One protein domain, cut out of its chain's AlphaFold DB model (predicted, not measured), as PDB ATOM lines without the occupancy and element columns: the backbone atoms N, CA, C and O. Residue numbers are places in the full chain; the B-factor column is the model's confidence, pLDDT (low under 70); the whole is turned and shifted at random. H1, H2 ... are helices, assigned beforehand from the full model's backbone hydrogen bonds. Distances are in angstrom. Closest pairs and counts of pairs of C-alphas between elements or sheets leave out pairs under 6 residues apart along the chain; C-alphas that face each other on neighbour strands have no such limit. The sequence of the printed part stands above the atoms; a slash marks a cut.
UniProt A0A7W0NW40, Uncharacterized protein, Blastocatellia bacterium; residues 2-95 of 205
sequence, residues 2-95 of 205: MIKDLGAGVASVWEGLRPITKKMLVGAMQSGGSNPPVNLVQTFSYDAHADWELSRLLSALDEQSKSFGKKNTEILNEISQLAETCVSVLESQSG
ATOM      1  N   MET A   2     -14.207  47.497 -18.893       65.06
ATOM      2  CA  MET A   2     -14.524  48.148 -17.623       65.06
ATOM      3  C   MET A   2     -14.000  47.256 -16.505       65.06
ATOM      4  O   MET A   2     -14.592  46.242 -16.175       65.06
ATOM      5  N   ILE A   3     -12.881  47.646 -15.893       72.50
ATOM      6  CA  ILE A   3     -12.222  46.857 -14.833       72.50
ATOM      7  C   ILE A   3     -13.125  46.647 -13.603       72.50
ATOM      8  O   ILE A   3     -12.922  45.724 -12.819       72.50
ATOM      9  N   LYS A   4     -14.191  47.446 -13.490       68.69
ATOM     10  CA  LYS A   4     -15.270  47.284 -12.509       68.69
ATOM     11  C   LYS A   4     -16.015  45.949 -12.639       68.69
ATOM     12  O   LYS A   4     -16.488  45.439 -11.627       68.69
ATOM     13  N   ASP A   5     -16.060  45.367 -13.836       77.56
ATOM     14  CA  ASP A   5     -16.772  44.112 -14.109       77.56
ATOM     15  C   ASP A   5     -15.922  42.873 -13.773       77.56
ATOM     16  O   ASP A   5     -16.441  41.762 -13.678       77.56
ATOM     17  N   LEU A   6     -14.621  43.063 -13.513       77.75
ATOM     18  CA  LEU A   6     -13.691  41.986 -13.170       77.75
ATOM     19  C   LEU A   6     -13.803  41.546 -11.708       77.75
ATOM     20  O   LEU A   6     -13.160  40.582 -11.330       77.75
ATOM     21  N   GLY A   7     -14.607  42.217 -10.881       82.19
ATOM     22  CA  GLY A   7     -14.801  41.886  -9.469       82.19
ATOM     23  C   GLY A   7     -14.276  42.963  -8.519       82.19
ATOM     24  O   GLY A   7     -13.338  43.702  -8.822       82.19
ATOM     25  N   ALA A   8     -14.893  43.055  -7.338       83.81
ATOM     26  CA  ALA A   8     -14.650  44.143  -6.388       83.81
ATOM     27  C   ALA A   8     -13.195  44.205  -5.886       83.81
ATOM     28  O   ALA A   8     -12.663  45.298  -5.693       83.81
ATOM     29  N   GLY A   9     -12.536  43.051  -5.713       83.75
ATOM     30  CA  GLY A   9     -11.132  42.983  -5.294       83.75
ATOM     31  C   GLY A   9     -10.183  43.561  -6.344       83.75
ATOM     32  O   GLY A   9      -9.373  44.432  -6.033       83.75
ATOM     33  N   VAL A  10     -10.345  43.144  -7.604       87.12
ATOM     34  CA  VAL A  10      -9.553  43.640  -8.741       87.12
ATOM     35  C   VAL A  10      -9.804  45.129  -8.970       87.12
ATOM     36  O   VAL A  10      -8.853  45.889  -9.131       87.12
ATOM     37  N   ALA A  11     -11.063  45.572  -8.919       87.44
ATOM     38  CA  ALA A  11     -11.418  46.978  -9.085       87.44
ATOM     39  C   ALA A  11     -10.807  47.869  -7.990       87.44
ATOM     40  O   ALA A  11     -10.287  48.939  -8.291       87.44
ATOM     41  N   SER A  12     -10.820  47.414  -6.734       89.19
ATOM     42  CA  SER A  12     -10.213  48.140  -5.612       89.19
ATOM     43  C   SER A  12      -8.702  48.307  -5.788       89.19
ATOM     44  O   SER A  12      -8.184  49.419  -5.675       89.19
ATOM     45  N   VAL A  13      -7.994  47.225  -6.141       92.06
ATOM     46  CA  VAL A  13      -6.547  47.287  -6.405       92.06
ATOM     47  C   VAL A  13      -6.258  48.172  -7.610       92.06
ATOM     48  O   VAL A  13      -5.376  49.022  -7.527       92.06
ATOM     49  N   TRP A  14      -7.033  48.034  -8.688       90.75
ATOM     50  CA  TRP A  14      -6.894  48.867  -9.876       90.75
ATOM     51  C   TRP A  14      -7.035  50.349  -9.552       90.75
ATOM     52  O   TRP A  14      -6.202  51.139  -9.984       90.75
ATOM     53  N   GLU A  15      -8.049  50.753  -8.786       88.94
ATOM     54  CA  GLU A  15      -8.228  52.166  -8.450       88.94
ATOM     55  C   GLU A  15      -7.062  52.729  -7.637       88.94
ATOM     56  O   GLU A  15      -6.664  53.871  -7.882       88.94
ATOM     57  N   GLY A  16      -6.462  51.906  -6.774       88.69
ATOM     58  CA  GLY A  16      -5.277  52.248  -5.988       88.69
ATOM     59  C   GLY A  16      -3.976  52.394  -6.784       88.69
ATOM     60  O   GLY A  16      -3.022  52.948  -6.245       88.69
ATOM     61  N   LEU A  17      -3.917  51.945  -8.044       91.00
ATOM     62  CA  LEU A  17      -2.710  52.075  -8.868       91.00
ATOM     63  C   LEU A  17      -2.424  53.538  -9.217       91.00
ATOM     64  O   LEU A  17      -3.323  54.298  -9.613       91.00
ATOM     65  N   ARG A  18      -1.144  53.908  -9.196       92.50
ATOM     66  CA  ARG A  18      -0.670  55.201  -9.687       92.50
ATOM     67  C   ARG A  18      -1.060  55.402 -11.157       92.50
ATOM     68  O   ARG A  18      -1.035  54.459 -11.956       92.50
ATOM     69  N   PRO A  19      -1.343  56.650 -11.575       88.44
ATOM     70  CA  PRO A  19      -1.674  56.954 -12.965       88.44
ATOM     71  C   PRO A  19      -0.615  56.496 -13.974       88.44
ATOM     72  O   PRO A  19      -0.962  56.146 -15.100       88.44
ATOM     73  N   ILE A  20       0.666  56.496 -13.586       88.12
ATOM     74  CA  ILE A  20       1.772  56.056 -14.445       88.12
ATOM     75  C   ILE A  20       1.693  54.547 -14.711       88.12
ATOM     76  O   ILE A  20       1.722  54.135 -15.867       88.12
ATOM     77  N   THR A  21       1.457  53.748 -13.670       88.31
ATOM     78  CA  THR A  21       1.339  52.287 -13.738       88.31
ATOM     79  C   THR A  21       0.096  51.877 -14.522       88.31
ATOM     80  O   THR A  21       0.165  51.009 -15.392       88.31
ATOM     81  N   LYS A  22      -1.027  52.586 -14.318       89.00
ATOM     82  CA  LYS A  22      -2.246  52.429 -15.132       89.00
ATOM     83  C   LYS A  22      -1.966  52.682 -16.617       89.00
ATOM     84  O   LYS A  22      -2.345  51.871 -17.457       89.00
ATOM     85  N   LYS A  23      -1.304  53.797 -16.954       86.25
ATOM     86  CA  LYS A  23      -0.969  54.143 -18.348       86.25
ATOM     87  C   LYS A  23      -0.034  53.120 -18.984       86.25
ATOM     88  O   LYS A  23      -0.265  52.744 -20.128       86.25
ATOM     89  N   MET A  24       0.967  52.657 -18.240       88.19
ATOM     90  CA  MET A  24       1.891  51.619 -18.686       88.19
ATOM     91  C   MET A  24       1.149  50.318 -19.011       88.19
ATOM     92  O   MET A  24       1.317  49.791 -20.106       88.19
ATOM     93  N   LEU A  25       0.280  49.834 -18.113       86.69
ATOM     94  CA  LEU A  25      -0.519  48.627 -18.355       86.69
ATOM     95  C   LEU A  25      -1.437  48.785 -19.564       86.69
ATOM     96  O   LEU A  25      -1.444  47.931 -20.444       86.69
ATOM     97  N   VAL A  26      -2.168  49.897 -19.654       85.50
ATOM     98  CA  VAL A  26      -3.048  50.165 -20.801       85.50
ATOM     99  C   VAL A  26      -2.249  50.213 -22.108       85.50
ATOM    100  O   VAL A  26      -2.686  49.640 -23.104       85.50
ATOM    101  N   GLY A  27      -1.065  50.831 -22.106       82.00
ATOM    102  CA  GLY A  27      -0.161  50.845 -23.259       82.00
ATOM    103  C   GLY A  27       0.341  49.448 -23.635       82.00
ATOM    104  O   GLY A  27       0.306  49.076 -24.809       82.00
ATOM    105  N   ALA A  28       0.738  48.640 -22.650       81.31
ATOM    106  CA  ALA A  28       1.175  47.262 -22.862       81.31
ATOM    107  C   ALA A  28       0.049  46.384 -23.439       81.31
ATOM    108  O   ALA A  28       0.279  45.635 -24.387       81.31
ATOM    109  N   MET A  29      -1.187  46.543 -22.957       81.50
ATOM    110  CA  MET A  29      -2.359  45.827 -23.478       81.50
ATOM    111  C   MET A  29      -2.695  46.213 -24.923       81.50
ATOM    112  O   MET A  29      -3.041  45.351 -25.729       81.50
ATOM    113  N   GLN A  30      -2.587  47.501 -25.267       76.06
ATOM    114  CA  GLN A  30      -2.835  48.004 -26.625       76.06
ATOM    115  C   GLN A  30      -1.752  47.577 -27.626       76.06
ATOM    116  O   GLN A  30      -2.021  47.511 -28.822       76.06
ATOM    117  N   SER A  31      -0.553  47.249 -27.139       65.12
ATOM    118  CA  SER A  31       0.583  46.807 -27.961       65.12
ATOM    119  C   SER A  31       0.468  45.351 -28.441       65.12
ATOM    120  O   SER A  31       1.301  44.902 -29.221       65.12
ATOM    121  N   GLY A  32      -0.577  44.627 -28.018       51.91
ATOM    122  CA  GLY A  32      -1.027  43.391 -28.657       51.91
ATOM    123  C   GLY A  32      -0.000  42.259 -28.699       51.91
ATOM    124  O   GLY A  32       0.377  41.839 -29.783       51.91
ATOM    125  N   GLY A  33       0.414  41.729 -27.541       48.47
ATOM    126  CA  GLY A  33       1.020  40.388 -27.394       48.47
ATOM    127  C   GLY A  33       2.394  40.138 -28.041       48.47
ATOM    128  O   GLY A  33       3.069  39.178 -27.684       48.47
ATOM    129  N   SER A  34       2.849  40.990 -28.951       41.00
ATOM    130  CA  SER A  34       4.247  41.085 -29.354       41.00
ATOM    131  C   SER A  34       4.998  41.870 -28.288       41.00
ATOM    132  O   SER A  34       4.539  42.953 -27.921       41.00
ATOM    133  N   ASN A  35       6.117  41.310 -27.798       46.38
ATOM    134  CA  ASN A  35       7.054  41.955 -26.869       46.38
ATOM    135  C   ASN A  35       7.033  43.474 -27.076       46.38
ATOM    136  O   ASN A  35       7.287  43.901 -28.211       46.38
ATOM    137  N   PRO A  36       6.698  44.278 -26.048       44.50
ATOM    138  CA  PRO A  36       6.590  45.713 -26.232       44.50
ATOM    139  C   PRO A  36       7.902  46.202 -26.855       44.50
ATOM    140  O   PRO A  36       8.977  45.830 -26.369       44.50
ATOM    141  N   PRO A  37       7.854  46.965 -27.963       42.66
ATOM    142  CA  PRO A  37       9.068  47.482 -28.562       42.66
ATOM    143  C   PRO A  37       9.814  48.258 -27.479       42.66
ATOM    144  O   PRO A  37       9.197  49.005 -26.717       42.66
ATOM    145  N   VAL A  38      11.137  48.092 -27.424       47.19
ATOM    146  CA  VAL A  38      12.043  48.757 -26.466       47.19
ATOM    147  C   VAL A  38      11.740  50.267 -26.336       47.19
ATOM    148  O   VAL A  38      11.902  50.852 -25.271       47.19
ATOM    149  N   ASN A  39      11.184  50.873 -27.393       42.56
ATOM    150  CA  ASN A  39      10.764  52.272 -27.457       42.56
ATOM    151  C   ASN A  39       9.510  52.651 -26.637       42.56
ATOM    152  O   ASN A  39       9.398  53.807 -26.252       42.56
ATOM    153  N   LEU A  40       8.565  51.743 -26.352       46.88
ATOM    154  CA  LEU A  40       7.401  52.043 -25.489       46.88
ATOM    155  C   LEU A  40       7.757  51.941 -24.000       46.88
ATOM    156  O   LEU A  40       7.255  52.722 -23.191       46.88
ATOM    157  N   VAL A  41       8.670  51.025 -23.670       47.41
ATOM    158  CA  VAL A  41       9.231  50.816 -22.326       47.41
ATOM    159  C   VAL A  41      10.051  52.029 -21.864       47.41
ATOM    160  O   VAL A  41      10.025  52.371 -20.691       47.41
ATOM    161  N   GLN A  42      10.691  52.757 -22.786       49.28
ATOM    162  CA  GLN A  42      11.419  53.995 -22.470       49.28
ATOM    163  C   GLN A  42      10.517  55.193 -22.120       49.28
ATOM    164  O   GLN A  42      10.994  56.163 -21.535       49.28
ATOM    165  N   THR A  43       9.223  55.153 -22.456       53.53
ATOM    166  CA  THR A  43       8.296  56.271 -22.192       53.53
ATOM    167  C   THR A  43       7.723  56.282 -20.775       53.53
ATOM    168  O   THR A  43       7.176  57.301 -20.350       53.53
ATOM    169  N   PHE A  44       7.817  55.174 -20.039       64.44
ATOM    170  CA  PHE A  44       7.244  55.041 -18.702       64.44
ATOM    171  C   PHE A  44       8.352  54.662 -17.720       64.44
ATOM    172  O   PHE A  44       9.034  53.664 -17.920       64.44
ATOM    173  N   SER A  45       8.552  55.457 -16.663       72.44
ATOM    174  CA  SER A  45       9.538  55.117 -15.636       72.44
ATOM    175  C   SER A  45       9.025  53.926 -14.828       72.44
ATOM    176  O   SER A  45       8.081  54.072 -14.048       72.44
ATOM    177  N   TYR A  46       9.626  52.759 -15.033       82.94
ATOM    178  CA  TYR A  46       9.458  51.624 -14.137       82.94
ATOM    179  C   TYR A  46      10.309  51.848 -12.885       82.94
ATOM    180  O   TYR A  46      11.477  52.221 -12.988       82.94
ATOM    181  N   ASP A  47       9.720  51.658 -11.711       86.62
ATOM    182  CA  ASP A  47      10.383  51.804 -10.417       86.62
ATOM    183  C   ASP A  47       9.978  50.659  -9.477       86.62
ATOM    184  O   ASP A  47       9.048  49.906  -9.760       86.62
ATOM    185  N   ALA A  48      10.637  50.554  -8.322       85.12
ATOM    186  CA  ALA A  48      10.333  49.520  -7.328       85.12
ATOM    187  C   ALA A  48       8.881  49.580  -6.801       85.12
ATOM    188  O   ALA A  48       8.340  48.591  -6.317       85.12
ATOM    189  N   HIS A  49       8.206  50.731  -6.899       88.94
ATOM    190  CA  HIS A  49       6.786  50.809  -6.549       88.94
ATOM    191  C   HIS A  49       5.909  50.120  -7.602       88.94
ATOM    192  O   HIS A  49       4.870  49.559  -7.250       88.94
ATOM    193  N   ALA A  50       6.309  50.142  -8.876       90.56
ATOM    194  CA  ALA A  50       5.609  49.428  -9.934       90.56
ATOM    195  C   ALA A  50       5.658  47.907  -9.714       90.56
ATOM    196  O   ALA A  50       4.639  47.260  -9.941       90.56
ATOM    197  N   ASP A  51       6.767  47.358  -9.194       91.38
ATOM    198  CA  ASP A  51       6.848  45.942  -8.790       91.38
ATOM    199  C   ASP A  51       5.722  45.587  -7.811       91.38
ATOM    200  O   ASP A  51       4.920  44.686  -8.071       91.38
ATOM    201  N   TRP A  52       5.599  46.354  -6.724       92.12
ATOM    202  CA  TRP A  52       4.579  46.129  -5.698       92.12
ATOM    203  C   TRP A  52       3.149  46.276  -6.240       92.12
ATOM    204  O   TRP A  52       2.277  45.444  -5.977       92.12
ATOM    205  N   GLU A  53       2.892  47.325  -7.022       93.69
ATOM    206  CA  GLU A  53       1.575  47.599  -7.602       93.69
ATOM    207  C   GLU A  53       1.119  46.483  -8.554       93.69
ATOM    208  O   GLU A  53      -0.026  46.022  -8.486       93.69
ATOM    209  N   LEU A  54       2.020  46.035  -9.431       93.69
ATOM    210  CA  LEU A  54       1.744  44.985 -10.406       93.69
ATOM    211  C   LEU A  54       1.648  43.606  -9.755       93.69
ATOM    212  O   LEU A  54       0.734  42.854 -10.098       93.69
ATOM    213  N   SER A  55       2.518  43.294  -8.790       93.44
ATOM    214  CA  SER A  55       2.452  42.056  -8.002       93.44
ATOM    215  C   SER A  55       1.118  41.947  -7.258       93.44
ATOM    216  O   SER A  55       0.436  40.914  -7.307       93.44
ATOM    217  N   ARG A  56       0.667  43.043  -6.636       94.44
ATOM    218  CA  ARG A  56      -0.620  43.088  -5.934       94.44
ATOM    219  C   ARG A  56      -1.802  42.923  -6.887       94.44
ATOM    220  O   ARG A  56      -2.751  42.206  -6.561       94.44
ATOM    221  N   LEU A  57      -1.759  43.570  -8.053       94.69
ATOM    222  CA  LEU A  57      -2.794  43.413  -9.075       94.69
ATOM    223  C   LEU A  57      -2.837  41.976  -9.609       94.69
ATOM    224  O   LEU A  57      -3.922  41.409  -9.717       94.69
ATOM    225  N   LEU A  58      -1.681  41.376  -9.897       95.00
ATOM    226  CA  LEU A  58      -1.575  39.996 -10.365       95.00
ATOM    227  C   LEU A  58      -2.172  39.014  -9.349       95.00
ATOM    228  O   LEU A  58      -3.009  38.193  -9.718       95.00
ATOM    229  N   SER A  59      -1.833  39.160  -8.067       93.56
ATOM    230  CA  SER A  59      -2.414  38.347  -6.990       93.56
ATOM    231  C   SER A  59      -3.942  38.465  -6.930       93.56
ATOM    232  O   SER A  59      -4.642  37.461  -6.793       93.56
ATOM    233  N   ALA A  60      -4.479  39.682  -7.070       92.69
ATOM    234  CA  ALA A  60      -5.923  39.906  -7.069       92.69
ATOM    235  C   ALA A  60      -6.613  39.256  -8.281       92.69
ATOM    236  O   ALA A  60      -7.689  38.677  -8.136       92.69
ATOM    237  N   LEU A  61      -5.995  39.324  -9.464       92.06
ATOM    238  CA  LEU A  61      -6.501  38.689 -10.685       92.06
ATOM    239  C   LEU A  61      -6.498  37.164 -10.571       92.06
ATOM    240  O   LEU A  61      -7.470  36.513 -10.955       92.06
ATOM    241  N   ASP A  62      -5.439  36.601  -9.999       90.62
ATOM    242  CA  ASP A  62      -5.305  35.163  -9.801       90.62
ATOM    243  C   ASP A  62      -6.352  34.618  -8.840       90.62
ATOM    244  O   ASP A  62      -6.969  33.590  -9.123       90.62
ATOM    245  N   GLU A  63      -6.611  35.322  -7.745       90.06
ATOM    246  CA  GLU A  63      -7.650  34.927  -6.799       90.06
ATOM    247  C   GLU A  63      -9.047  35.037  -7.416       90.06
ATOM    248  O   GLU A  63      -9.871  34.123  -7.322       90.06
ATOM    249  N   GLN A  64      -9.292  36.117  -8.151       87.25
ATOM    250  CA  GLN A  64     -10.560  36.338  -8.828       87.25
ATOM    251  C   GLN A  64     -10.826  35.306  -9.935       87.25
ATOM    252  O   GLN A  64     -11.971  34.881 -10.116       87.25
ATOM    253  N   SER A  65      -9.785  34.847 -10.638       87.12
ATOM    254  CA  SER A  65      -9.896  33.805 -11.668       87.12
ATOM    255  C   SER A  65     -10.405  32.470 -11.111       87.12
ATOM    256  O   SER A  65     -11.119  31.749 -11.808       87.12
ATOM    257  N   LYS A  66     -10.114  32.164  -9.838       85.25
ATOM    258  CA  LYS A  66     -10.617  30.967  -9.143       85.25
ATOM    259  C   LYS A  66     -12.074  31.119  -8.700       85.25
ATOM    260  O   LYS A  66     -12.783  30.124  -8.571       85.25
ATOM    261  N   SER A  67     -12.513  32.353  -8.443       79.88
ATOM    262  CA  SER A  67     -13.857  32.666  -7.939       79.88
ATOM    263  C   SER A  67     -14.931  32.593  -9.031       79.88
ATOM    264  O   SER A  67     -16.078  32.220  -8.765       79.88
ATOM    265  N   PHE A  68     -14.579  32.908 -10.279       72.75
ATOM    266  CA  PHE A  68     -15.518  32.833 -11.393       72.75
ATOM    267  C   PHE A  68     -15.710  31.391 -11.889       72.75
ATOM    268  O   PHE A  68     -14.792  30.740 -12.379       72.75
ATOM    269  N   GLY A  69     -16.947  30.891 -11.816       63.47
ATOM    270  CA  GLY A  69     -17.329  29.628 -12.452       63.47
ATOM    271  C   GLY A  69     -17.364  29.730 -13.985       63.47
ATOM    272  O   GLY A  69     -17.478  30.821 -14.543       63.47
ATOM    273  N   LYS A  70     -17.372  28.579 -14.679       63.97
ATOM    274  CA  LYS A  70     -17.338  28.430 -16.159       63.97
ATOM    275  C   LYS A  70     -18.388  29.228 -16.967       63.97
ATOM    276  O   LYS A  70     -18.369  29.165 -18.189       63.97
ATOM    277  N   LYS A  71     -19.326  29.930 -16.324       66.06
ATOM    278  CA  LYS A  71     -20.386  30.719 -16.974       66.06
ATOM    279  C   LYS A  71     -19.940  32.118 -17.417       66.06
ATOM    280  O   LYS A  71     -20.595  32.688 -18.278       66.06
ATOM    281  N   ASN A  72     -18.834  32.639 -16.883       75.56
ATOM    282  CA  ASN A  72     -18.341  33.989 -17.188       75.56
ATOM    283  C   ASN A  72     -17.067  33.937 -18.042       75.56
ATOM    284  O   ASN A  72     -16.025  34.462 -17.657       75.56
ATOM    285  N   THR A  73     -17.133  33.258 -19.190       81.38
ATOM    286  CA  THR A  73     -15.971  33.013 -20.064       81.38
ATOM    287  C   THR A  73     -15.338  34.295 -20.604       81.38
ATOM    288  O   THR A  73     -14.118  34.377 -20.669       81.38
ATOM    289  N   GLU A  74     -16.133  35.310 -20.944       84.50
ATOM    290  CA  GLU A  74     -15.617  36.605 -21.419       84.50
ATOM    291  C   GLU A  74     -14.831  37.340 -20.325       84.50
ATOM    292  O   GLU A  74     -13.696  37.747 -20.552       84.50
ATOM    293  N   ILE A  75     -15.381  37.413 -19.108       84.25
ATOM    294  CA  ILE A  75     -14.713  38.035 -17.953       84.25
ATOM    295  C   ILE A  75     -13.434  37.270 -17.594       84.25
ATOM    296  O   ILE A  75     -12.402  37.877 -17.320       84.25
ATOM    297  N   LEU A  76     -13.469  35.935 -17.635       85.12
ATOM    298  CA  LEU A  76     -12.286  35.103 -17.407       85.12
ATOM    299  C   LEU A  76     -11.187  35.363 -18.447       85.12
ATOM    300  O   LEU A  76     -10.012  35.414 -18.082       85.12
ATOM    301  N   ASN A  77     -11.551  35.578 -19.713       87.06
ATOM    302  CA  ASN A  77     -10.593  35.942 -20.756       87.06
ATOM    303  C   ASN A  77      -9.980  37.325 -20.500       87.06
ATOM    304  O   ASN A  77      -8.766  37.476 -20.634       87.06
ATOM    305  N   GLU A  78     -10.776  38.314 -20.082       87.06
ATOM    306  CA  GLU A  78     -10.267  39.647 -19.727       87.06
ATOM    307  C   GLU A  78      -9.316  39.602 -18.519       87.06
ATOM    308  O   GLU A  78      -8.242  40.210 -18.558       87.06
ATOM    309  N   ILE A  79      -9.664  38.841 -17.472       88.69
ATOM    310  CA  ILE A  79      -8.794  38.606 -16.307       88.69
ATOM    311  C   ILE A  79      -7.485  37.963 -16.752       88.69
ATOM    312  O   ILE A  79      -6.412  38.416 -16.356       88.69
ATOM    313  N   SER A  80      -7.564  36.928 -17.592       89.06
ATOM    314  CA  SER A  80      -6.381  36.238 -18.098       89.06
ATOM    315  C   SER A  80      -5.494  37.180 -18.906       89.06
ATOM    316  O   SER A  80      -4.291  37.212 -18.684       89.06
ATOM    317  N   GLN A  81      -6.061  37.983 -19.809       89.31
ATOM    318  CA  GLN A  81      -5.291  38.916 -20.632       89.31
ATOM    319  C   GLN A  81      -4.576  39.975 -19.783       89.31
ATOM    320  O   GLN A  81      -3.406  40.284 -20.028       89.31
ATOM    321  N   LEU A  82      -5.255  40.520 -18.772       90.75
ATOM    322  CA  LEU A  82      -4.646  41.490 -17.866       90.75
ATOM    323  C   LEU A  82      -3.558  40.839 -17.003       90.75
ATOM    324  O   LEU A  82      -2.477  41.408 -16.868       90.75
ATOM    325  N   ALA A  83      -3.798  39.632 -16.484       92.00
ATOM    326  CA  ALA A  83      -2.813  38.901 -15.690       92.00
ATOM    327  C   ALA A  83      -1.551  38.583 -16.505       92.00
ATOM    328  O   ALA A  83      -0.444  38.816 -16.026       92.00
ATOM    329  N   GLU A  84      -1.699  38.119 -17.748       91.12
ATOM    330  CA  GLU A  84      -0.559  37.865 -18.639       91.12
ATOM    331  C   GLU A  84       0.189  39.157 -19.004       91.12
ATOM    332  O   GLU A  84       1.413  39.151 -19.127       91.12
ATOM    333  N   THR A  85      -0.510  40.294 -19.090       90.62
ATOM    334  CA  THR A  85       0.146  41.599 -19.273       90.62
ATOM    335  C   THR A  85       0.981  41.975 -18.048       90.62
ATOM    336  O   THR A  85       2.136  42.367 -18.204       90.62
ATOM    337  N   CYS A  86       0.442  41.821 -16.832       91.44
ATOM    338  CA  CYS A  86       1.195  42.064 -15.596       91.44
ATOM    339  C   CYS A  86       2.440  41.178 -15.522       91.44
ATOM    340  O   CYS A  86       3.531  41.689 -15.287       91.44
ATOM    341  N   VAL A  87       2.281  39.876 -15.791       92.62
ATOM    342  CA  VAL A  87       3.389  38.912 -15.849       92.62
ATOM    343  C   VAL A  87       4.444  39.375 -16.847       92.62
ATOM    344  O   VAL A  87       5.608  39.468 -16.487       92.62
ATOM    345  N   SER A  88       4.053  39.732 -18.074       90.69
ATOM    346  CA  SER A  88       5.001  40.174 -19.100       90.69
ATOM    347  C   SER A  88       5.775  41.433 -18.703       90.69
ATOM    348  O   SER A  88       6.951  41.547 -19.047       90.69
ATOM    349  N   VAL A  89       5.134  42.389 -18.025       90.75
ATOM    350  CA  VAL A  89       5.806  43.617 -17.581       90.75
ATOM    351  C   VAL A  89       6.778  43.305 -16.447       90.75
ATOM    352  O   VAL A  89       7.959  43.626 -16.588       90.75
ATOM    353  N   LEU A  90       6.307  42.624 -15.395       92.00
ATOM    354  CA  LEU A  90       7.117  42.197 -14.248       92.00
ATOM    355  C   LEU A  90       8.350  41.412 -14.708       92.00
ATOM    356  O   LEU A  90       9.472  41.735 -14.346       92.00
ATOM    357  N   GLU A  91       8.164  40.456 -15.609       90.50
ATOM    358  CA  GLU A  91       9.243  39.651 -16.183       90.50
ATOM    359  C   GLU A  91      10.306  40.436 -16.948       90.50
ATOM    360  O   GLU A  91      11.456  40.005 -17.042       90.50
ATOM    361  N   SER A  92       9.905  41.536 -17.581       87.06
ATOM    362  CA  SER A  92      10.797  42.317 -18.436       87.06
ATOM    363  C   SER A  92      11.569  43.389 -17.669       87.06
ATOM    364  O   SER A  92      12.649  43.775 -18.116       87.06
ATOM    365  N   GLN A  93      11.007  43.877 -16.558       88.31
ATOM    366  CA  GLN A  93      11.512  45.049 -15.840       88.31
ATOM    367  C   GLN A  93      11.985  44.751 -14.417       88.31
ATOM    368  O   GLN A  93      12.864  45.455 -13.930       88.31
ATOM    369  N   SER A  94      11.410  43.751 -13.747       89.25
ATOM    370  CA  SER A  94      11.694  43.501 -12.336       89.25
ATOM    371  C   SER A  94      13.061  42.858 -12.130       89.25
ATOM    372  O   SER A  94      13.479  41.988 -12.898       89.25
ATOM    373  N   GLY A  95      13.723  43.273 -11.054       90.38
ATOM    374  CA  GLY A  95      14.901  42.623 -10.481       90.38
ATOM    375  C   GLY A  95      14.692  42.276  -9.006       90.38
ATOM    376  O   GLY A  95      15.660  42.279  -8.258       90.38
TER     377      GLY A  95
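This is residues 2 to 95 of the 205 residues of an uncharacterized protein of Blastocatellia bacterium (UniProt A0A7W0NW40). A long helical hairpin of H5 and H6 makes the core and the longest axis, and the three shorter helices H1, H2 and H3 cover one face of it. H2 runs alongside H5, H3 runs steeply across the hairpin, and the short H4 sits in a loop beyond H3, while the hairpin's turn, residues 69 to 74, sticks out. The printed part has 94 residues with six named helices, H1 to H6 in order along the chain, and no named strand; the class is all helix. It is compact, with a radius of gyration of the C-alphas of 13.0 A, and elongated, with spans of 39 by 26 by 23 A.

The longest helix is H6, residues 73 to 93, 30.3 A from first to last C-alpha, ending with C-alpha 93 at (11.512, 45.049, -15.840). H5, residues 48 to 67, is 29.5 A long and begins with C-alpha 48 at (10.333, 49.520, -7.328). H3 holds residues 19 to 30 and is 16.4 A long; H2 holds residues 8 to 16 and is 12.4 A long. H1, residues 3 to 6, begins with C-alpha 3 at (-12.222, 46.857, -14.833). H4 is residues 38 to 41.

H6 is the hub, touching H1, H3 and H5. H5 and H6 form a helical hairpin at a shallow tilt of 26 degrees, opposite ways; their closest C-alphas, of Leu 58 and Ala 83, are 5.6 A apart. H3 touches H6 with residues 25 to 29 alone, closest at the C-alphas of Met 29 and Thr 85, 6.5 A apart, opposite ways at a steep tilt of 69 degrees, only just short of about perpendicular. H1 touches residues 75 to 79 of H6, with the C-alphas of Leu 6 and Ile 75 closest at 6.3 A. H2 touches residues 56 to 64 of H5 at a shallow tilt of 13 degrees, opposite ways; the closest C-alphas, of Val 10 and Ala 60, are 5.5 A apart. H1 touches H2, with the C-alphas of Lys 4 and Ala 11 closest at 5.2 A. H3 and H5 are close but not clearly touching, with the C-alphas of Thr 21 and Ala 50 closest at 6.4 A. H4 is near H3, and it is apart from H5 and H6. Every O i to N i+4 pair is within hydrogen-bond range in H2, H3 and H6, and 14 of 16 are in H5; H1 and H4 are too short for such a pair.

The farthest C-alphas, of Gln 42 and Lys 71, are 39.8 A apart. The printed part has no cut and no long link. The mean pLDDT of the printed part is 80.5; it is under 70 at residues 2, 4, 31 to 44 and 69 to 71.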